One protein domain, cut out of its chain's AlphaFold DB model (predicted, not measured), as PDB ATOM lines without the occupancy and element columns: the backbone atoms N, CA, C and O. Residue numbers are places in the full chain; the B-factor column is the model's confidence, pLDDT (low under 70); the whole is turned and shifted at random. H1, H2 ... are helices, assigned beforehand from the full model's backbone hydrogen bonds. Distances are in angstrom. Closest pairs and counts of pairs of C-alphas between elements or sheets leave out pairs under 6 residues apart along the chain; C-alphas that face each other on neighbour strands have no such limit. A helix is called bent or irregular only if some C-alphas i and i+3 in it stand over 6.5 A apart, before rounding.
ATOM      1  N   GLN A   2     -62.885  41.867  -9.323       31.19
ATOM      2  CA  GLN A   2     -62.364  41.097  -8.157       31.19
ATOM      3  C   GLN A   2     -61.471  39.894  -8.539       31.19
ATOM      4  O   GLN A   2     -60.562  39.524  -7.793       31.19
ATOM      5  N   MET A   3     -61.699  39.292  -9.711       28.03
ATOM      6  CA  MET A   3     -60.868  38.204 -10.242       28.03
ATOM      7  C   MET A   3     -59.538  38.730 -10.815       28.03
ATOM      8  O   MET A   3     -58.497  38.131 -10.575       28.03
ATOM      9  N   GLU A   4     -59.545  39.908 -11.449       30.19
ATOM     10  CA  GLU A   4     -58.337  40.604 -11.933       30.19
ATOM     11  C   GLU A   4     -57.478  41.147 -10.784       30.19
ATOM     12  O   GLU A   4     -56.264  41.007 -10.832       30.19
ATOM     13  N   GLN A   5     -58.076  41.657  -9.698       29.19
ATOM     14  CA  GLN A   5     -57.334  42.020  -8.481       29.19
ATOM     15  C   GLN A   5     -56.692  40.798  -7.809       29.19
ATOM     16  O   GLN A   5     -55.564  40.888  -7.334       29.19
ATOM     17  N   LYS A   6     -57.358  39.632  -7.798       34.34
ATOM     18  CA  LYS A   6     -56.757  38.382  -7.296       34.34
ATOM     19  C   LYS A   6     -55.632  37.866  -8.197       34.34
ATOM     20  O   LYS A   6     -54.656  37.340  -7.667       34.34
ATOM     21  N   ILE A   7     -55.742  38.021  -9.518       36.25
ATOM     22  CA  ILE A   7     -54.688  37.656 -10.479       36.25
ATOM     23  C   ILE A   7     -53.497  38.618 -10.364       36.25
ATOM     24  O   ILE A   7     -52.372  38.141 -10.283       36.25
ATOM     25  N   PHE A   8     -53.728  39.929 -10.231       30.70
ATOM     26  CA  PHE A   8     -52.691  40.953 -10.032       30.70
ATOM     27  C   PHE A   8     -51.978  40.822  -8.673       30.70
ATOM     28  O   PHE A   8     -50.760  40.923  -8.577       30.70
ATOM     29  N   MET A   9     -52.718  40.504  -7.605       35.81
ATOM     30  CA  MET A   9     -52.142  40.232  -6.281       35.81
ATOM     31  C   MET A   9     -51.353  38.914  -6.247       35.81
ATOM     32  O   MET A   9     -50.347  38.814  -5.545       35.81
ATOM     33  N   ARG A  10     -51.785  37.888  -6.997       40.03
ATOM     34  CA  ARG A  10     -51.038  36.625  -7.138       40.03
ATOM     35  C   ARG A  10     -49.797  36.790  -8.019       40.03
ATOM     36  O   ARG A  10     -48.747  36.275  -7.645       40.03
ATOM     37  N   SER A  11     -49.881  37.532  -9.125       45.62
ATOM     38  CA  SER A  11     -48.731  37.821  -9.994       45.62
ATOM     39  C   SER A  11     -47.698  38.708  -9.292       45.62
ATOM     40  O   SER A  11     -46.510  38.409  -9.363       45.62
ATOM     41  N   GLY A  12     -48.134  39.710  -8.520       58.09
ATOM     42  CA  GLY A  12     -47.259  40.548  -7.694       58.09
ATOM     43  C   GLY A  12     -46.537  39.766  -6.592       58.09
ATOM     44  O   GLY A  12     -45.327  39.899  -6.434       58.09
ATOM     45  N   LYS A  13     -47.237  38.872  -5.873       60.28
ATOM     46  CA  LYS A  13     -46.607  38.006  -4.856       60.28
ATOM     47  C   LYS A  13     -45.597  37.023  -5.451       60.28
ATOM     48  O   LYS A  13     -44.543  36.816  -4.856       60.28
ATOM     49  N   ASN A  14     -45.895  36.429  -6.606       60.44
ATOM     50  CA  ASN A  14     -44.963  35.519  -7.279       60.44
ATOM     51  C   ASN A  14     -43.738  36.257  -7.833       60.44
ATOM     52  O   ASN A  14     -42.624  35.749  -7.713       60.44
ATOM     53  N   ARG A  15     -43.924  37.471  -8.364       68.31
ATOM     54  CA  ARG A  15     -42.829  38.338  -8.812       68.31
ATOM     55  C   ARG A  15     -41.892  38.711  -7.663       68.31
ATOM     56  O   ARG A  15     -40.700  38.462  -7.778       68.31
ATOM     57  N   MET A  16     -42.425  39.191  -6.537       72.25
ATOM     58  CA  MET A  16     -41.610  39.545  -5.363       72.25
ATOM     59  C   MET A  16     -40.852  38.341  -4.788       72.25
ATOM     60  O   MET A  16     -39.698  38.465  -4.398       72.25
ATOM     61  N   LYS A  17     -41.471  37.151  -4.765       75.88
ATOM     62  CA  LYS A  17     -40.777  35.920  -4.352       75.88
ATOM     63  C   LYS A  17     -39.630  35.559  -5.298       75.88
ATOM     64  O   LYS A  17     -38.571  35.161  -4.829       75.88
ATOM     65  N   ARG A  18     -39.832  35.689  -6.613       80.31
ATOM     66  CA  ARG A  18     -38.789  35.432  -7.617       80.31
ATOM     67  C   ARG A  18     -37.637  36.431  -7.498       80.31
ATOM     68  O   ARG A  18     -36.491  36.005  -7.477       80.31
ATOM     69  N   GLU A  19     -37.941  37.722  -7.370       82.81
ATOM     70  CA  GLU A  19     -36.946  38.788  -7.167       82.81
ATOM     71  C   GLU A  19     -36.145  38.565  -5.879       82.81
ATOM     72  O   GLU A  19     -34.925  38.663  -5.892       82.81
ATOM     73  N   ARG A  20     -36.799  38.148  -4.791       83.12
ATOM     74  CA  ARG A  20     -36.108  37.795  -3.547       83.12
ATOM     75  C   ARG A  20     -35.119  36.639  -3.727       83.12
ATOM     76  O   ARG A  20     -33.979  36.758  -3.301       83.12
ATOM     77  N   VAL A  21     -35.528  35.537  -4.364       83.06
ATOM     78  CA  VAL A  21     -34.625  34.391  -4.602       83.06
ATOM     79  C   VAL A  21     -33.460  34.786  -5.510       83.06
ATOM     80  O   VAL A  21     -32.333  34.355  -5.267       83.06
ATOM     81  N   LEU A  22     -33.703  35.640  -6.508       86.75
ATOM     82  CA  LEU A  22     -32.641  36.226  -7.324       86.75
ATOM     83  C   LEU A  22     -31.666  37.033  -6.458       86.75
ATOM     84  O   LEU A  22     -30.462  36.814  -6.541       86.75
ATOM     85  N   ASN A  23     -32.170  37.906  -5.584       87.62
ATOM     86  CA  ASN A  23     -31.332  38.744  -4.726       87.62
ATOM     87  C   ASN A  23     -30.498  37.914  -3.737       87.62
ATOM     88  O   ASN A  23     -29.313  38.182  -3.534       87.62
ATOM     89  N   GLU A  24     -31.088  36.868  -3.158       87.62
ATOM     90  CA  GLU A  24     -30.405  35.998  -2.198       87.62
ATOM     91  C   GLU A  24     -29.285  35.151  -2.820       87.62
ATOM     92  O   GLU A  24     -28.372  34.735  -2.108       87.62
ATOM     93  N   ASN A  25     -29.340  34.904  -4.132       90.38
ATOM     94  CA  ASN A  25     -28.402  34.033  -4.847       90.38
ATOM     95  C   ASN A  25     -27.639  34.766  -5.964       90.38
ATOM     96  O   ASN A  25     -26.995  34.117  -6.784       90.38
ATOM     97  N   GLY A  26     -27.696  36.102  -5.999       91.69
ATOM     98  CA  GLY A  26     -27.191  36.929  -7.099       91.69
ATOM     99  C   GLY A  26     -25.768  36.596  -7.559       91.69
ATOM    100  O   GLY A  26     -25.599  36.280  -8.737       91.69
ATOM    101  N   PRO A  27     -24.766  36.570  -6.656       92.56
ATOM    102  CA  PRO A  27     -23.385  36.257  -7.030       92.56
ATOM    103  C   PRO A  27     -23.230  34.869  -7.671       92.56
ATOM    104  O   PRO A  27     -22.548  34.722  -8.681       92.56
ATOM    105  N   PHE A  28     -23.918  33.854  -7.136       95.50
ATOM    106  CA  PHE A  28     -23.884  32.507  -7.705       95.50
ATOM    107  C   PHE A  28     -24.604  32.445  -9.057       95.50
ATOM    108  O   PHE A  28     -24.080  31.890 -10.019       95.50
ATOM    109  N   LEU A  29     -25.783  33.064  -9.168       95.38
ATOM    110  CA  LEU A  29     -26.553  33.094 -10.412       95.38
ATOM    111  C   LEU A  29     -25.840  33.849 -11.535       95.38
ATOM    112  O   LEU A  29     -26.015  33.489 -12.697       95.38
ATOM    113  N   THR A  30     -25.017  34.849 -11.216       94.50
ATOM    114  CA  THR A  30     -24.135  35.493 -12.197       94.50
ATOM    115  C   THR A  30     -23.165  34.491 -12.811       94.50
ATOM    116  O   THR A  30     -23.072  34.421 -14.034       94.50
ATOM    117  N   LEU A  31     -22.515  33.658 -11.993       94.94
ATOM    118  CA  LEU A  31     -21.605  32.620 -12.484       94.94
ATOM    119  C   LEU A  31     -22.335  31.533 -13.273       94.94
ATOM    120  O   LEU A  31     -21.847  31.100 -14.312       94.94
ATOM    121  N   VAL A  32     -23.529  31.124 -12.833       95.88
ATOM    122  CA  VAL A  32     -24.350  30.167 -13.591       95.88
ATOM    123  C   VAL A  32     -24.712  30.739 -14.965       95.88
ATOM    124  O   VAL A  32     -24.601  30.034 -15.965       95.88
ATOM    125  N   LYS A  33     -25.102  32.015 -15.049       94.81
ATOM    126  CA  LYS A  33     -25.405  32.679 -16.327       94.81
ATOM    127  C   LYS A  33     -24.180  32.797 -17.232       94.81
ATOM    128  O   LYS A  33     -24.312  32.576 -18.433       94.81
ATOM    129  N   ASP A  34     -23.017  33.106 -16.666       92.69
ATOM    130  CA  ASP A  34     -21.753  33.203 -17.402       92.69
ATOM    131  C   ASP A  34     -21.311  31.840 -17.965       92.69
ATOM    132  O   ASP A  34     -21.022  31.717 -19.153       92.69
ATOM    133  N   LYS A  35     -21.343  30.790 -17.135       91.81
ATOM    134  CA  LYS A  35     -20.835  29.455 -17.489       91.81
ATOM    135  C   LYS A  35     -21.819  28.598 -18.275       91.81
ATOM    136  O   LYS A  35     -21.410  27.867 -19.171       91.81
ATOM    137  N   CYS A  36     -23.104  28.681 -17.947       92.62
ATOM    138  CA  CYS A  36     -24.146  27.823 -18.519       92.62
ATOM    139  C   CYS A  36     -25.041  28.565 -19.529       92.62
ATOM    140  O   CYS A  36     -25.871  27.954 -20.200       92.62
ATOM    141  N   GLY A  37     -24.895  29.889 -19.644       93.12
ATOM    142  CA  GLY A  37     -25.708  30.745 -20.502       93.12
ATOM    143  C   GLY A  37     -26.978  31.276 -19.826       93.12
ATOM    144  O   GLY A  37     -27.576  30.655 -18.947       93.12
ATOM    145  N   ASN A  38     -27.440  32.442 -20.292       91.56
ATOM    146  CA  ASN A  38     -28.568  33.169 -19.695       91.56
ATOM    147  C   ASN A  38     -29.864  32.350 -19.603       91.56
ATOM    148  O   ASN A  38     -30.546  32.406 -18.582       91.56
ATOM    149  N   ALA A  39     -30.203  31.585 -20.644       93.56
ATOM    150  CA  ALA A  39     -31.420  30.772 -20.655       93.56
ATOM    151  C   ALA A  39     -31.399  29.698 -19.553       93.56
ATOM    152  O   ALA A  39     -32.397  29.515 -18.855       93.56
ATOM    153  N   PHE A  40     -30.251  29.041 -19.358       94.81
ATOM    154  CA  PHE A  40     -30.077  28.079 -18.274       94.81
ATOM    155  C   PHE A  40     -30.088  28.768 -16.910       94.81
ATOM    156  O   PHE A  40     -30.758  28.294 -16.004       94.81
ATOM    157  N   GLY A  41     -29.423  29.916 -16.762       93.75
ATOM    158  CA  GLY A  41     -29.442  30.671 -15.507       93.75
ATOM    159  C   GLY A  41     -30.852  31.078 -15.062       93.75
ATOM    160  O   GLY A  41     -31.166  30.989 -13.878       93.75
ATOM    161  N   GLU A  42     -31.732  31.460 -15.994       93.56
ATOM    162  CA  GLU A  42     -33.148  31.715 -15.685       93.56
ATOM    163  C   GLU A  42     -33.902  30.428 -15.309       93.56
ATOM    164  O   GLU A  42     -34.635  30.428 -14.317       93.56
ATOM    165  N   LYS A  43     -33.676  29.319 -16.036       95.00
ATOM    166  CA  LYS A  43     -34.222  27.993 -15.684       95.00
ATOM    167  C   LYS A  43     -33.792  27.583 -14.270       95.00
ATOM    168  O   LYS A  43     -34.615  27.129 -13.478       95.00
ATOM    169  N   TYR A  44     -32.521  27.777 -13.935       95.31
ATOM    170  CA  TYR A  44     -31.930  27.396 -12.657       95.31
ATOM    171  C   TYR A  44     -32.394  28.290 -11.494       95.31
ATOM    172  O   TYR A  44     -32.637  27.801 -10.392       95.31
ATOM    173  N   LEU A  45     -32.612  29.588 -11.733       94.06
ATOM    174  CA  LEU A  45     -33.259  30.477 -10.763       94.06
ATOM    175  C   LEU A  45     -34.661  29.973 -10.389       94.06
ATOM    176  O   LEU A  45     -35.006  29.914  -9.206       94.06
ATOM    177  N   ASP A  46     -35.472  29.614 -11.387       92.94
ATOM    178  CA  ASP A  46     -36.812  29.082 -11.143       92.94
ATOM    179  C   ASP A  46     -36.743  27.708 -10.441       92.94
ATOM    180  O   ASP A  46     -37.499  27.475  -9.495       92.94
ATOM    181  N   PHE A  47     -35.759  26.869 -10.794       94.62
ATOM    182  CA  PHE A  47     -35.467  25.593 -10.126       94.62
ATOM    183  C   PHE A  47     -35.148  25.757  -8.630       94.62
ATOM    184  O   PHE A  47     -35.743  25.063  -7.803       94.62
ATOM    185  N   ILE A  48     -34.272  26.699  -8.253       93.88
ATOM    186  CA  ILE A  48     -33.985  27.001  -6.839       93.88
ATOM    187  C   ILE A  48     -35.242  27.519  -6.145       93.88
ATOM    188  O   ILE A  48     -35.584  27.054  -5.060       93.88
ATOM    189  N   ARG A  49     -35.953  28.472  -6.758       91.06
ATOM    190  CA  ARG A  49     -37.143  29.094  -6.158       91.06
ATOM    191  C   ARG A  49     -38.212  28.065  -5.795       91.06
ATOM    192  O   ARG A  49     -38.851  28.198  -4.755       91.06
ATOM    193  N   GLU A  50     -38.443  27.089  -6.665       91.25
ATOM    194  CA  GLU A  50     -39.491  26.076  -6.500       91.25
ATOM    195  C   GLU A  50     -39.134  25.000  -5.469       91.25
ATOM    196  O   GLU A  50     -40.035  24.364  -4.924       91.25
ATOM    197  N   ASN A  51     -37.845  24.848  -5.154       89.12
ATOM    198  CA  ASN A  51     -37.320  23.779  -4.303       89.12
ATOM    199  C   ASN A  51     -36.536  24.293  -3.083       89.12
ATOM    200  O   ASN A  51     -35.814  23.522  -2.444       89.12
ATOM    201  N   ASN A  52     -36.657  25.583  -2.761       81.31
ATOM    202  CA  ASN A  52     -36.024  26.180  -1.589       81.31
ATOM    203  C   ASN A  52     -36.682  25.657  -0.304       81.31
ATOM    204  O   ASN A  52     -37.905  25.505  -0.247       81.31
ATOM    205  N   SER A  53     -35.890  25.409   0.733       82.75
ATOM    206  CA  SER A  53     -36.389  25.089   2.069       82.75
ATOM    207  C   SER A  53     -36.226  26.271   3.023       82.75
ATOM    208  O   SER A  53     -35.858  27.374   2.628       82.75
ATOM    209  N   GLU A  54     -36.578  26.063   4.289       82.00
ATOM    210  CA  GLU A  54     -36.318  27.033   5.359       82.00
ATOM    211  C   GLU A  54     -34.997  26.728   6.097       82.00
ATOM    212  O   GLU A  54     -34.655  27.401   7.066       82.00
ATOM    213  N   GLN A  55     -34.258  25.695   5.673       91.00
ATOM    214  CA  GLN A  55     -33.086  25.171   6.370       91.00
ATOM    215  C   GLN A  55     -31.810  25.402   5.561       91.00
ATOM    216  O   GLN A  55     -31.551  24.716   4.574       91.00
ATOM    217  N   TYR A  56     -30.955  26.306   6.052       93.12
ATOM    218  CA  TYR A  56     -29.753  26.751   5.339       93.12
ATOM    219  C   TYR A  56     -28.885  25.606   4.802       93.12
ATOM    220  O   TYR A  56     -28.576  25.588   3.619       93.12
ATOM    221  N   TRP A  57     -28.490  24.649   5.651       95.06
ATOM    222  CA  TRP A  57     -27.584  23.571   5.234       95.06
ATOM    223  C   TRP A  57     -28.244  22.566   4.279       95.06
ATOM    224  O   TRP A  57     -27.547  21.969   3.462       95.06
ATOM    225  N   GLU A  58     -29.573  22.413   4.321       95.69
ATOM    226  CA  GLU A  58     -30.293  21.630   3.309       95.69
ATOM    227  C   GLU A  58     -30.279  22.365   1.958       95.69
ATOM    228  O   GLU A  58     -30.004  21.751   0.928       95.69
ATOM    229  N   ASP A  59     -30.476  23.688   1.949       94.81
ATOM    230  CA  ASP A  59     -30.408  24.500   0.724       94.81
ATOM    231  C   ASP A  59     -28.986  24.646   0.185       94.81
ATOM    232  O   ASP A  59     -28.782  24.642  -1.025       94.81
ATOM    233  N   PHE A  60     -27.985  24.724   1.061       95.44
ATOM    234  CA  PHE A  60     -26.574  24.682   0.688       95.44
ATOM    235  C   PHE A  60     -26.252  23.359  -0.019       95.44
ATOM    236  O   PHE A  60     -25.662  23.354  -1.100       95.44
ATOM    237  N   GLY A  61     -26.715  22.239   0.552       95.12
ATOM    238  CA  GLY A  61     -26.593  20.918  -0.055       95.12
ATOM    239  C   GLY A  61     -27.290  20.818  -1.410       95.12
ATOM    240  O   GLY A  61     -26.714  20.292  -2.355       95.12
ATOM    241  N   PHE A  62     -28.499  21.372  -1.528       96.00
ATOM    242  CA  PHE A  62     -29.270  21.385  -2.770       96.00
ATOM    243  C   PHE A  62     -28.611  22.232  -3.868       96.00
ATOM    244  O   PHE A  62     -28.453  21.764  -4.992       96.00
ATOM    245  N   LYS A  63     -28.215  23.471  -3.547       94.75
ATOM    246  CA  LYS A  63     -27.672  24.436  -4.515       94.75
ATOM    247  C   LYS A  63     -26.270  24.069  -4.983       94.75
ATOM    248  O   LYS A  63     -25.996  24.119  -6.176       94.75
ATOM    249  N   TYR A  64     -25.388  23.726  -4.046       95.38
ATOM    250  CA  TYR A  64     -23.958  23.630  -4.332       95.38
ATOM    251  C   TYR A  64     -23.469  22.183  -4.399       95.38
ATOM    252  O   TYR A  64     -22.579  21.870  -5.178       95.38
ATOM    253  N   LEU A  65     -24.047  21.268  -3.617       94.38
ATOM    254  CA  LEU A  65     -23.554  19.888  -3.552       94.38
ATOM    255  C   LEU A  65     -24.412  18.888  -4.337       94.38
ATOM    256  O   LEU A  65     -23.973  17.759  -4.563       94.38
ATOM    257  N   GLY A  66     -25.615  19.279  -4.762       94.12
ATOM    258  CA  GLY A  66     -26.560  18.411  -5.464       94.12
ATOM    259  C   GLY A  66     -26.026  17.894  -6.798       94.12
ATOM    260  O   GLY A  66     -26.199  16.721  -7.112       94.12
ATOM    261  N   VAL A  67     -25.290  18.736  -7.527       95.06
ATOM    262  CA  VAL A  67     -24.670  18.398  -8.820       95.06
ATOM    263  C   VAL A  67     -23.596  17.301  -8.722       95.06
ATOM    264  O   VAL A  67     -23.264  16.665  -9.713       95.06
ATOM    265  N   PHE A  68     -23.085  17.030  -7.517       93.44
ATOM    266  CA  PHE A  68     -22.092  15.982  -7.254       93.44
ATOM    267  C   PHE A  68     -22.708  14.707  -6.663       93.44
ATOM    268  O   PHE A  68     -21.995  13.860  -6.122       93.44
ATOM    269  N   GLN A  69     -24.035  14.565  -6.699       87.69
ATOM    270  CA  GLN A  69     -24.692  13.372  -6.177       87.69
ATOM    271  C   GLN A  69     -24.180  12.112  -6.894       87.69
ATOM    272  O   GLN A  69     -23.963  12.096  -8.103       87.69
ATOM    273  N   GLY A  70     -23.935  11.054  -6.116       83.56
ATOM    274  CA  GLY A  70     -23.373   9.800  -6.624       83.56
ATOM    275  C   GLY A  70     -21.848   9.793  -6.756       83.56
ATOM    276  O   GLY A  70     -21.293   8.726  -7.010       83.56
ATOM    277  N   MET A  71     -21.174  10.928  -6.533       90.06
ATOM    278  CA  MET A  71     -19.716  10.992  -6.434       90.06
ATOM    279  C   MET A  71     -19.253  10.855  -4.985       90.06
ATOM    280  O   MET A  71     -19.874  11.394  -4.064       90.06
ATOM    281  N   ASP A  72     -18.143  10.155  -4.779       88.62
ATOM    282  CA  ASP A  72     -17.448  10.159  -3.498       88.62
ATOM    283  C   ASP A  72     -16.523  11.384  -3.355       88.62
ATOM    284  O   ASP A  72     -16.299  12.166  -4.284       88.62
ATOM    285  N   SER A  73     -15.987  11.582  -2.153       87.50
ATOM    286  CA  SER A  73     -15.143  12.742  -1.860       87.50
ATOM    287  C   SER A  73     -13.810  12.723  -2.606       87.50
ATOM    288  O   SER A  73     -13.284  13.791  -2.895       87.50
ATOM    289  N   GLU A  74     -13.258  11.556  -2.941       91.12
ATOM    290  CA  GLU A  74     -12.007  11.474  -3.703       91.12
ATOM    291  C   GLU A  74     -12.229  11.904  -5.153       91.12
ATOM    292  O   GLU A  74     -11.430  12.661  -5.704       91.12
ATOM    293  N   GLN A  75     -13.357  11.505  -5.743       93.62
ATOM    294  CA  GLN A  75     -13.773  11.928  -7.076       93.62
ATOM    295  C   GLN A  75     -14.000  13.442  -7.154       93.62
ATOM    296  O   GLN A  75     -13.552  14.077  -8.110       93.62
ATOM    297  N   ILE A  76     -14.655  14.038  -6.151       93.06
ATOM    298  CA  ILE A  76     -14.871  15.494  -6.102       93.06
ATOM    299  C   ILE A  76     -13.536  16.237  -5.956       93.06
ATOM    300  O   ILE A  76     -13.283  17.186  -6.696       93.06
ATOM    301  N   LEU A  77     -12.655  15.791  -5.054       93.69
ATOM    302  CA  LEU A  77     -11.336  16.405  -4.866       93.69
ATOM    303  C   LEU A  77     -10.479  16.312  -6.138       93.69
ATOM    304  O   LEU A  77      -9.866  17.299  -6.536       93.69
ATOM    305  N   ALA A  78     -10.498  15.173  -6.835       93.62
ATOM    306  CA  ALA A  78      -9.812  15.026  -8.117       93.62
ATOM    307  C   ALA A  78     -10.347  16.004  -9.180       93.62
ATOM    308  O   ALA A  78      -9.571  16.555  -9.961       93.62
ATOM    309  N   ARG A  79     -11.662  16.265  -9.197       93.56
ATOM    310  CA  ARG A  79     -12.265  17.269 -10.090       93.56
ATOM    311  C   ARG A  79     -11.837  18.697  -9.744       93.56
ATOM    312  O   ARG A  79     -11.531  19.453 -10.663       93.56
ATOM    313  N   ILE A  80     -11.768  19.053  -8.459       93.56
ATOM    314  CA  ILE A  80     -11.262  20.364  -8.007       93.56
ATOM    315  C   ILE A  80      -9.826  20.571  -8.502       93.56
ATOM    316  O   ILE A  80      -9.504  21.619  -9.063       93.56
ATOM    317  N   GLU A  81      -8.975  19.551  -8.371       92.31
ATOM    318  CA  GLU A  81      -7.586  19.624  -8.828       92.31
ATOM    319  C   GLU A  81      -7.462  19.825 -10.345       92.31
ATOM    320  O   GLU A  81      -6.613  20.599 -10.793       92.31
ATOM    321  N   LEU A  82      -8.336  19.205 -11.142       91.50
ATOM    322  CA  LEU A  82      -8.346  19.348 -12.603       91.50
ATOM    323  C   LEU A  82      -8.960  20.670 -13.095       91.50
ATOM    324  O   LEU A  82      -8.729  21.064 -14.242       91.50
ATOM    325  N   CYS A  83      -9.730  21.374 -12.262       87.44
ATOM    326  CA  CYS A  83     -10.360  22.629 -12.646       87.44
ATOM    327  C   CYS A  83      -9.359  23.795 -12.560       87.44
ATOM    328  O   CYS A  83      -9.004  24.274 -11.483       87.44
ATOM    329  N   ASN A  84      -8.901  24.282 -13.715       87.19
ATOM    330  CA  ASN A  84      -7.929  25.382 -13.795       87.19
ATOM    331  C   ASN A  84      -8.523  26.770 -13.498       87.19
ATOM    332  O   ASN A  84      -7.771  27.729 -13.369       87.19
ATOM    333  N   ALA A  85      -9.851  26.890 -13.422       86.12
ATOM    334  CA  ALA A  85     -10.545  28.161 -13.207       86.12
ATOM    335  C   ALA A  85     -10.671  28.557 -11.724       86.12
ATOM    336  O   ALA A  85     -11.135  29.654 -11.434       86.12
ATOM    337  N   ILE A  86     -10.282  27.675 -10.801       89.75
ATOM    338  CA  ILE A  86     -10.351  27.896  -9.354       89.75
ATOM    339  C   ILE A  86      -9.041  28.532  -8.886       89.75
ATOM    340  O   ILE A  86      -7.990  27.900  -9.032       89.75
ATOM    341  N   ALA A  87      -9.084  29.721  -8.278       85.31
ATOM    342  CA  ALA A  87      -7.878  30.310  -7.699       85.31
ATOM    343  C   ALA A  87      -7.542  29.671  -6.340       85.31
ATOM    344  O   ALA A  87      -6.402  29.266  -6.117       85.31
ATOM    345  N   ASN A  88      -8.537  29.494  -5.462       90.88
ATOM    346  CA  ASN A  88      -8.341  28.950  -4.114       90.88
ATOM    347  C   ASN A  88      -8.805  27.487  -3.955       90.88
ATOM    348  O   ASN A  88      -9.787  27.179  -3.271       90.88
ATOM    349  N   LYS A  89      -8.080  26.549  -4.579       92.94
ATOM    350  CA  LYS A  89      -8.395  25.106  -4.505       92.94
ATOM    351  C   LYS A  89      -8.339  24.559  -3.080       92.94
ATOM    352  O   LYS A  89      -9.162  23.721  -2.717       92.94
ATOM    353  N   ALA A  90      -7.399  25.046  -2.268       91.75
ATOM    354  CA  ALA A  90      -7.227  24.605  -0.888       91.75
ATOM    355  C   ALA A  90      -8.482  24.876  -0.048       91.75
ATOM    356  O   ALA A  90      -8.937  23.985   0.672       91.75
ATOM    357  N   TYR A  91      -9.081  26.063  -0.187       92.75
ATOM    358  CA  TYR A  91     -10.309  26.410   0.522       92.75
ATOM    359  C   TYR A  91     -11.485  25.528   0.106       92.75
ATOM    360  O   TYR A  91     -12.136  24.931   0.963       92.75
ATOM    361  N   VAL A  92     -11.725  25.377  -1.199       94.19
ATOM    362  CA  VAL A  92     -12.826  24.536  -1.696       94.19
ATOM    363  C   VAL A  92     -12.646  23.091  -1.229       94.19
ATOM    364  O   VAL A  92     -13.565  22.510  -0.651       94.19
ATOM    365  N   SER A  93     -11.446  22.527  -1.372       93.19
ATOM    366  CA  SER A  93     -11.123  21.189  -0.866       93.19
ATOM    367  C   SER A  93     -11.353  21.066   0.643       93.19
ATOM    368  O   SER A  93     -11.908  20.067   1.099       93.19
ATOM    369  N   ALA A  94     -10.996  22.087   1.430       92.19
ATOM    370  CA  ALA A  94     -11.226  22.102   2.871       92.19
ATOM    371  C   ALA A  94     -12.722  22.051   3.231       92.19
ATOM    372  O   ALA A  94     -13.083  21.323   4.161       92.19
ATOM    373  N   ILE A  95     -13.584  22.741   2.473       93.81
ATOM    374  CA  ILE A  95     -15.048  22.667   2.620       93.81
ATOM    375  C   ILE A  95     -15.519  21.226   2.399       93.81
ATOM    376  O   ILE A  95     -16.144  20.638   3.280       93.81
ATOM    377  N   PHE A  96     -15.188  20.616   1.257       92.12
ATOM    378  CA  PHE A  96     -15.653  19.261   0.928       92.12
ATOM    379  C   PHE A  96     -15.097  18.182   1.876       92.12
ATOM    380  O   PHE A  96     -15.811  17.236   2.226       92.12
ATOM    381  N   CYS A  97     -13.859  18.330   2.352       90.94
ATOM    382  CA  CYS A  97     -13.283  17.454   3.374       90.94
ATOM    383  C   CYS A  97     -14.022  17.575   4.711       90.94
ATOM    384  O   CYS A  97     -14.406  16.556   5.290       90.94
ATOM    385  N   ALA A  98     -14.288  18.803   5.172       90.19
ATOM    386  CA  ALA A  98     -14.991  19.040   6.432       90.19
ATOM    387  C   ALA A  98     -16.414  18.455   6.430       90.19
ATOM    388  O   ALA A  98     -16.929  18.066   7.474       90.19
ATOM    389  N   LEU A  99     -17.042  18.352   5.259       86.38
ATOM    390  CA  LEU A  99     -18.392  17.808   5.108       86.38
ATOM    391  C   LEU A  99     -18.453  16.279   5.023       86.38
ATOM    392  O   LEU A  99     -19.507  15.704   5.286       86.38
ATOM    393  N   SER A 100     -17.357  15.621   4.645       79.31
ATOM    394  CA  SER A 100     -17.340  14.179   4.364       79.31
ATOM    395  C   SER A 100     -16.624  13.333   5.415       79.31
ATOM    396  O   SER A 100     -16.927  12.147   5.540       79.31
ATOM    397  N   ARG A 101     -15.671  13.911   6.159       71.25
ATOM    398  CA  ARG A 101     -14.710  13.146   6.980       71.25
ATOM    399  C   ARG A 101     -14.742  13.469   8.473       71.25
ATOM    400  O   ARG A 101     -14.097  12.775   9.250       71.25
ATOM    401  N   GLU A 102     -15.493  14.487   8.877       74.75
ATOM    402  CA  GLU A 102     -15.361  15.096  10.201       74.75
ATOM    403  C   GLU A 102     -16.627  14.926  11.055       74.75
ATOM    404  O   GLU A 102     -17.693  15.466  10.749       74.75
ATOM    405  N   GLU A 103     -16.503  14.203  12.171       83.56
ATOM    406  CA  GLU A 103     -17.608  13.907  13.097       83.56
ATOM    407  C   GLU A 103     -18.235  15.179  13.695       83.56
ATOM    408  O   GLU A 103     -19.453  15.261  13.848       83.56
ATOM    409  N   GLN A 104     -17.432  16.216  13.955       86.69
ATOM    410  CA  GLN A 104     -17.899  17.497  14.499       86.69
ATOM    411  C   GLN A 104     -18.858  18.256  13.564       86.69
ATOM    412  O   GLN A 104     -19.569  19.156  14.009       86.69
ATOM    413  N   ASN A 105     -18.922  17.881  12.281       92.50
ATOM    414  CA  ASN A 105     -19.836  18.469  11.303       92.50
ATOM    415  C   ASN A 105     -21.043  17.565  10.989       92.50
ATOM    416  O   ASN A 105     -21.810  17.888  10.079       92.50
ATOM    417  N   ALA A 106     -21.247  16.460  11.721       90.56
ATOM    418  CA  ALA A 106     -22.227  15.419  11.385       90.56
ATOM    419  C   ALA A 106     -23.660  15.943  11.166       90.56
ATOM    420  O   ALA A 106     -24.319  15.549  10.199       90.56
ATOM    421  N   ASP A 107     -24.136  16.866  12.006       91.81
ATOM    422  CA  ASP A 107     -25.480  17.444  11.869       91.81
ATOM    423  C   ASP A 107     -25.636  18.236  10.563       91.81
ATOM    424  O   ASP A 107     -26.618  18.070   9.833       91.81
ATOM    425  N   LYS A 108     -24.625  19.047  10.222       93.88
ATOM    426  CA  LYS A 108     -24.588  19.839   8.984       93.88
ATOM    427  C   LYS A 108     -24.482  18.922   7.764       93.88
ATOM    428  O   LYS A 108     -25.243  19.082   6.811       93.88
ATOM    429  N   ALA A 109     -23.618  17.908   7.825       92.12
ATOM    430  CA  ALA A 109     -23.450  16.908   6.772       92.12
ATOM    431  C   ALA A 109     -24.753  16.137   6.490       92.12
ATOM    432  O   ALA A 109     -25.115  15.913   5.333       92.12
ATOM    433  N   LYS A 110     -25.522  15.790   7.532       92.94
ATOM    434  CA  LYS A 110     -26.834  15.143   7.387       92.94
ATOM    435  C   LYS A 110     -27.841  16.032   6.654       92.94
ATOM    436  O   LYS A 110     -28.582  15.532   5.810       92.94
ATOM    437  N   MET A 111     -27.891  17.324   6.975       94.81
ATOM    438  CA  MET A 111     -28.768  18.284   6.293       94.81
ATOM    439  C   MET A 111     -28.372  18.459   4.825       94.81
ATOM    440  O   MET A 111     -29.218  18.376   3.938       94.81
ATOM    441  N   ILE A 112     -27.076  18.595   4.559       93.44
ATOM    442  CA  ILE A 112     -26.536  18.687   3.201       93.44
ATOM    443  C   ILE A 112     -26.926  17.470   2.366       93.44
ATOM    444  O   ILE A 112     -27.426  17.634   1.255       93.44
ATOM    445  N   LYS A 113     -26.775  16.257   2.916       92.44
ATOM    446  CA  LYS A 113     -27.138  15.017   2.223       92.44
ATOM    447  C   LYS A 113     -28.608  14.997   1.805       92.44
ATOM    448  O   LYS A 113     -28.909  14.638   0.670       92.44
ATOM    449  N   LYS A 114     -29.522  15.447   2.671       93.88
ATOM    450  CA  LYS A 114     -30.941  15.592   2.298       93.88
ATOM    451  C   LYS A 114     -31.132  16.577   1.145       93.88
ATOM    452  O   LYS A 114     -31.954  16.333   0.268       93.88
ATOM    453  N   GLY A 115     -30.382  17.679   1.140       95.12
ATOM    454  CA  GLY A 115     -30.362  18.639   0.036       95.12
ATOM    455  C   GLY A 115     -29.933  18.002  -1.286       95.12
ATOM    456  O   GLY A 115     -30.591  18.203  -2.305       95.12
ATOM    457  N   GLN A 116     -28.884  17.174  -1.264       94.44
ATOM    458  CA  GLN A 116     -28.409  16.434  -2.439       94.44
ATOM    459  C   GLN A 116     -29.430  15.400  -2.933       94.44
ATOM    460  O   GLN A 116     -29.697  15.314  -4.129       94.44
ATOM    461  N   GLU A 117     -30.034  14.634  -2.020       94.31
ATOM    462  CA  GLU A 117     -31.098  13.673  -2.341       94.31
ATOM    463  C   GLU A 117     -32.315  14.380  -2.952       94.31
ATOM    464  O   GLU A 117     -32.877  13.909  -3.941       94.31
ATOM    465  N   ARG A 118     -32.682  15.550  -2.411       94.56
ATOM    466  CA  ARG A 118     -33.746  16.395  -2.959       94.56
ATOM    467  C   ARG A 118     -33.400  16.874  -4.364       94.56
ATOM    468  O   ARG A 118     -34.244  16.747  -5.238       94.56
ATOM    469  N   TYR A 119     -32.182  17.372  -4.593       96.06
ATOM    470  CA  TYR A 119     -31.717  17.786  -5.920       96.06
ATOM    471  C   TYR A 119     -31.836  16.644  -6.934       96.06
ATOM    472  O   TYR A 119     -32.455  16.819  -7.980       96.06
ATOM    473  N   ALA A 120     -31.330  15.454  -6.596       94.12
ATOM    474  CA  ALA A 120     -31.380  14.289  -7.477       94.12
ATOM    475  C   ALA A 120     -32.813  13.835  -7.804       94.12
ATOM    476  O   ALA A 120     -33.055  13.293  -8.877       94.12
ATOM    477  N   ALA A 121     -33.771  14.066  -6.902       94.44
ATOM    478  CA  ALA A 121     -35.169  13.705  -7.122       94.44
ATOM    479  C   ALA A 121     -35.903  14.628  -8.113       94.44
ATOM    480  O   ALA A 121     -36.904  14.204  -8.690       94.44
ATOM    481  N   VAL A 122     -35.450  15.878  -8.284       95.25
ATOM    482  CA  VAL A 122     -36.153  16.893  -9.096       95.25
ATOM    483  C   VAL A 122     -35.343  17.436 -10.274       95.25
ATOM    484  O   VAL A 122     -35.922  18.070 -11.152       95.25
ATOM    485  N   SER A 123     -34.025  17.228 -10.301       92.75
ATOM    486  CA  SER A 123     -33.153  17.715 -11.371       92.75
ATOM    487  C   SER A 123     -33.410  16.967 -12.680       92.75
ATOM    488  O   SER A 123     -33.336  15.741 -12.730       92.75
ATOM    489  N   ASP A 124     -33.652  17.722 -13.751       93.31
ATOM    490  CA  ASP A 124     -33.831  17.230 -15.122       93.31
ATOM    491  C   ASP A 124     -32.716  17.703 -16.076       93.31
ATOM    492  O   ASP A 124     -32.862  17.637 -17.298       93.31
ATOM    493  N   PHE A 125     -31.615  18.220 -15.524       94.50
ATOM    494  CA  PHE A 125     -30.508  18.781 -16.294       94.50
ATOM    495  C   PHE A 125     -29.685  17.694 -16.990       94.50
ATOM    496  O   PHE A 125     -29.365  16.658 -16.401       94.50
ATOM    497  N   SER A 126     -29.308  17.965 -18.237       93.38
ATOM    498  CA  SER A 126     -28.400  17.131 -19.024       93.38
ATOM    499  C   SER A 126     -27.005  17.055 -18.399       93.38
ATOM    500  O   SER A 126     -26.592  17.955 -17.670       93.38
ATOM    501  N   ASP A 127     -26.240  16.017 -18.738       91.31
ATOM    502  CA  ASP A 127     -24.874  15.834 -18.225       91.31
ATOM    503  C   ASP A 127     -23.971  17.049 -18.503       91.31
ATOM    504  O   ASP A 127     -23.162  17.433 -17.662       91.31
ATOM    505  N   ALA A 128     -24.139  17.698 -19.663       92.31
ATOM    506  CA  ALA A 128     -23.379  18.894 -20.021       92.31
ATOM    507  C   ALA A 128     -23.745  20.101 -19.138       92.31
ATOM    508  O   ALA A 128     -22.860  20.822 -18.686       92.31
ATOM    509  N   GLU A 129     -25.038  20.301 -18.861       93.75
ATOM    510  CA  GLU A 129     -25.507  21.350 -17.947       93.75
ATOM    511  C   GLU A 129     -25.019  21.097 -16.515       93.75
ATOM    512  O   GLU A 129     -24.604  22.034 -15.834       93.75
ATOM    513  N   GLN A 130     -25.026  19.840 -16.063       93.44
ATOM    514  CA  GLN A 130     -24.502  19.470 -14.748       93.44
ATOM    515  C   GLN A 130     -22.993  19.719 -14.644       93.44
ATOM    516  O   GLN A 130     -22.539  20.259 -13.640       93.44
ATOM    517  N   GLU A 131     -22.215  19.405 -15.680       91.94
ATOM    518  CA  GLU A 131     -20.771  19.659 -15.672       91.94
ATOM    519  C   GLU A 131     -20.454  21.165 -15.610       91.94
ATOM    520  O   GLU A 131     -19.645  21.596 -14.787       91.94
ATOM    521  N   SER A 132     -21.141  21.996 -16.404       93.31
ATOM    522  CA  SER A 132     -20.973  23.456 -16.339       93.31
ATOM    523  C   SER A 132     -21.432  24.044 -14.999       93.31
ATOM    524  O   SER A 132     -20.801  24.968 -14.478       93.31
ATOM    525  N   LEU A 133     -22.498  23.498 -14.407       95.81
ATOM    526  CA  LEU A 133     -22.968  23.899 -13.082       95.81
ATOM    527  C   LEU A 133     -21.962  23.525 -11.986       95.81
ATOM    528  O   LEU A 133     -21.716  24.328 -11.089       95.81
ATOM    529  N   ALA A 134     -21.349  22.341 -12.066       94.69
ATOM    530  CA  ALA A 134     -20.295  21.913 -11.152       94.69
ATOM    531  C   ALA A 134     -19.084  22.860 -11.190       94.69
ATOM    532  O   ALA A 134     -18.590  23.265 -10.136       94.69
ATOM    533  N   GLU A 135     -18.651  23.282 -12.383       94.19
ATOM    534  CA  GLU A 135     -17.594  24.290 -12.529       94.19
ATOM    535  C   GLU A 135     -18.000  25.629 -11.884       94.19
ATOM    536  O   GLU A 135     -17.225  26.211 -11.122       94.19
ATOM    537  N   ALA A 136     -19.233  26.093 -12.124       95.44
ATOM    538  CA  ALA A 136     -19.751  27.325 -11.527       95.44
ATOM    539  C   ALA A 136     -19.793  27.264  -9.989       95.44
ATOM    540  O   ALA A 136     -19.485  28.259  -9.334       95.44
ATOM    541  N   VAL A 137     -20.129  26.108  -9.404       96.31
ATOM    542  CA  VAL A 137     -20.086  25.900  -7.947       96.31
ATOM    543  C   VAL A 137     -18.668  26.050  -7.411       96.31
ATOM    544  O   VAL A 137     -18.469  26.734  -6.408       96.31
ATOM    545  N   PHE A 138     -17.683  25.419  -8.050       95.56
ATOM    546  CA  PHE A 138     -16.311  25.499  -7.565       95.56
ATOM    547  C   PHE A 138     -15.768  26.928  -7.608       95.56
ATOM    548  O   PHE A 138     -15.192  27.387  -6.623       95.56
ATOM    549  N   ILE A 139     -16.014  27.650  -8.705       95.00
ATOM    550  CA  ILE A 139     -15.621  29.059  -8.849       95.00
ATOM    551  C   ILE A 139     -16.338  29.928  -7.807       95.00
ATOM    552  O   ILE A 139     -15.725  30.798  -7.187       95.00
ATOM    553  N   TYR A 140     -17.627  29.662  -7.568       95.56
ATOM    554  CA  TYR A 140     -18.394  30.362  -6.545       95.56
ATOM    555  C   TYR A 140     -17.779  30.191  -5.159       95.56
ATOM    556  O   TYR A 140     -17.468  31.183  -4.511       95.56
ATOM    557  N   LEU A 141     -17.580  28.951  -4.713       94.94
ATOM    558  CA  LEU A 141     -17.074  28.671  -3.370       94.94
ATOM    559  C   LEU A 141     -15.635  29.155  -3.164       94.94
ATOM    560  O   LEU A 141     -15.280  29.480  -2.036       94.94
ATOM    561  N   ALA A 142     -14.822  29.207  -4.218       92.75
ATOM    562  CA  ALA A 142     -13.438  29.656  -4.125       92.75
ATOM    563  C   ALA A 142     -13.318  31.175  -3.969       92.75
ATOM    564  O   ALA A 142     -12.678  31.640  -3.029       92.75
ATOM    565  N   ASP A 143     -13.946  31.923  -4.884       86.62
ATOM    566  CA  ASP A 143     -13.540  33.307  -5.161       86.62
ATOM    567  C   ASP A 143     -14.718  34.299  -5.207       86.62
ATOM    568  O   ASP A 143     -14.517  35.510  -5.141       86.62
ATOM    569  N   HIS A 144     -15.961  33.810  -5.287       91.38
ATOM    570  CA  HIS A 144     -17.168  34.647  -5.404       91.38
ATOM    571  C   HIS A 144     -18.210  34.370  -4.316       91.38
ATOM    572  O   HIS A 144     -19.372  34.783  -4.436       91.38
ATOM    573  N   ILE A 145     -17.815  33.648  -3.266       93.38
ATOM    574  CA  ILE A 145     -18.712  33.243  -2.197       93.38
ATOM    575  C   ILE A 145     -19.288  34.496  -1.538       93.38
ATOM    576  O   ILE A 145     -18.581  35.454  -1.225       93.38
ATOM    577  N   SER A 146     -20.609  34.521  -1.371       93.31
ATOM    578  CA  SER A 146     -21.256  35.661  -0.722       93.31
ATOM    579  C   SER A 146     -20.811  35.749   0.734       93.31
ATOM    580  O   SER A 146     -20.565  34.718   1.360       93.31
ATOM    581  N   LYS A 147     -20.786  36.953   1.319       92.69
ATOM    582  CA  LYS A 147     -20.383  37.111   2.724       92.69
ATOM    583  C   LYS A 147     -21.208  36.254   3.685       92.69
ATOM    584  O   LYS A 147     -20.689  35.715   4.660       92.69
ATOM    585  N   TYR A 148     -22.501  36.131   3.401       93.75
ATOM    586  CA  TYR A 148     -23.406  35.284   4.164       93.75
ATOM    587  C   TYR A 148     -22.982  33.810   4.111       93.75
ATOM    588  O   TYR A 148     -22.845  33.179   5.159       93.75
ATOM    589  N   ASP A 149     -22.732  33.276   2.911       94.44
ATOM    590  CA  ASP A 149     -22.317  31.881   2.737       94.44
ATOM    591  C   ASP A 149     -20.905  31.633   3.288       94.44
ATOM    592  O   ASP A 149     -20.693  30.622   3.950       94.44
ATOM    593  N   GLU A 150     -19.971  32.576   3.127       93.50
ATOM    594  CA  GLU A 150     -18.625  32.519   3.717       93.50
ATOM    595  C   GLU A 150     -18.701  32.346   5.243       93.50
ATOM    596  O   GLU A 150     -18.099  31.434   5.808       93.50
ATOM    597  N   MET A 151     -19.505  33.177   5.914       92.06
ATOM    598  CA  MET A 151     -19.677  33.134   7.370       92.06
ATOM    599  C   MET A 151     -20.385  31.864   7.853       92.06
ATOM    600  O   MET A 151     -20.136  31.396   8.964       92.06
ATOM    601  N   LYS A 152     -21.265  31.275   7.034       93.50
ATOM    602  CA  LYS A 152     -21.875  29.974   7.336       93.50
ATOM    603  C   LYS A 152     -20.884  28.830   7.142       93.50
ATOM    604  O   LYS A 152     -20.802  27.962   8.005       93.50
ATOM    605  N   VAL A 153     -20.090  28.852   6.073       94.19
ATOM    606  CA  VAL A 153     -19.002  27.892   5.837       94.19
ATOM    607  C   VAL A 153     -17.960  27.944   6.952       94.19
ATOM    608  O   VAL A 153     -17.489  26.893   7.376       94.19
ATOM    609  N   TYR A 154     -17.686  29.121   7.517       92.31
ATOM    610  CA  TYR A 154     -16.805  29.282   8.678       92.31
ATOM    611  C   TYR A 154     -17.293  28.531   9.940       92.31
ATOM    612  O   TYR A 154     -16.537  28.334  10.887       92.31
ATOM    613  N   GLN A 155     -18.547  28.057   9.976       92.12
ATOM    614  CA  GLN A 155     -19.052  27.166  11.033       92.12
ATOM    615  C   GLN A 155     -18.649  25.695  10.849       92.12
ATOM    616  O   GLN A 155     -18.937  24.868  11.723       92.12
ATOM    617  N   LEU A 156     -18.086  25.332   9.695       93.19
ATOM    618  CA  LEU A 156     -17.452  24.037   9.486       93.19
ATOM    619  C   LEU A 156     -16.070  24.064  10.119       93.19
ATOM    620  O   LEU A 156     -15.386  25.087  10.080       93.19
ATOM    621  N   SER A 157     -15.644  22.937  10.673       91.62
ATOM    622  CA  SER A 157     -14.330  22.845  11.299       91.62
ATOM    623  C   SER A 157     -13.605  21.543  10.995       91.62
ATOM    624  O   SER A 157     -14.219  20.520  10.693       91.62
ATOM    625  N   GLN A 158     -12.282  21.587  11.084       89.69
ATOM    626  CA  GLN A 158     -11.372  20.460  10.911       89.69
ATOM    627  C   GLN A 158     -10.584  20.259  12.203       89.69
ATOM    628  O   GLN A 158     -10.138  21.235  12.811       89.69
TER     629      GLN A 158
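Overview. This is residues 2 to 158 of the 844 residues of an uncharacterized protein of Roseburia sp. CAG:182 (UniProt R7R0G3). A compact body of eight helices, H2 to H9, has the long helix H1 attached at one end, and residues 2 to 16 of H1 stick out as a free arm that makes the greatest length. In the body H4 and H8 lie nearest the middle, H7 packs across H4, H2 and H3 make the end where H1 joins, and the hairpin of H5 and H6 makes the far end. The printed part has 157 residues with nine named helices, H1 to H9 in chain order, and no named strand; the class is all helix, and the helix packing is mostly crossed. The whole is compact, with a radius of gyration of the C-alphas of 16.5 A, and elongated, spanning 58 by 32 by 29 A.

Along the chain. H1, residues 2 to 24, begins with C-alpha 2 at (-62.364, 41.097, -8.157) and is 32.9 A long. H2 is residues 26 to 36, H3 residues 38 to 51, 20.0 A, and H4 residues 56 to 68, 18.3 A. H5 is residues 73 to 82 and H6 residues 89 to 100. H7, residues 103 to 122, is 29.1 A long with a kink of 37 degrees near residue 110. H8, residues 127 to 144, is 24.0 A long, and H9, residues 147 to 153, ends with C-alpha 153 at (-19.002, 27.892, 5.837). H7 is irregular, C-alphas 104 and 107 being 8.0 A apart, and H4 only just, with C-alphas 64 and 67 6.9 A apart.

Arrangement. H1 touches H3 with residues 17 to 22 alone, about perpendicular at 75 degrees; the closest C-alphas, of Val 21 and Arg 49, are 6.1 A apart. H3 touches H2, closest at C-alphas 41 and 33, 4.6 A. H2 touches H8 at a steep tilt of 40 degrees, opposite ways, closest at C-alphas 31 and 136, 5.7 A. H8 touches H4, closest at C-alphas 137 and 64, 5.8 A. H4 touches H7 at a steep tilt of 63 degrees, closest at C-alphas 61 and 112, 3.9 A. H5 and H6 form a helical hairpin at a shallow tilt of 9 degrees, closest at C-alphas 77 and 93, 6.2 A. H6 touches H8, closest at C-alphas 92 and 142, 5.7 A, and touches H7 only at the corner. H9 touches no helix but is near H4 and H8. Every O i to N i+4 pair is within hydrogen-bond range in H1, H2, H3, H5, H6, H8 and H9, against 6 of 9 in H4 and 14 of 16 in H7.

Size, cuts and confidence. The C-alphas farthest apart, of Gln 2 and Glu 81, are 58.8 A apart. The printed part has no cut and no long link. The mean pLDDT of the printed part is 87.1, and residues 2 to 15 are under 70.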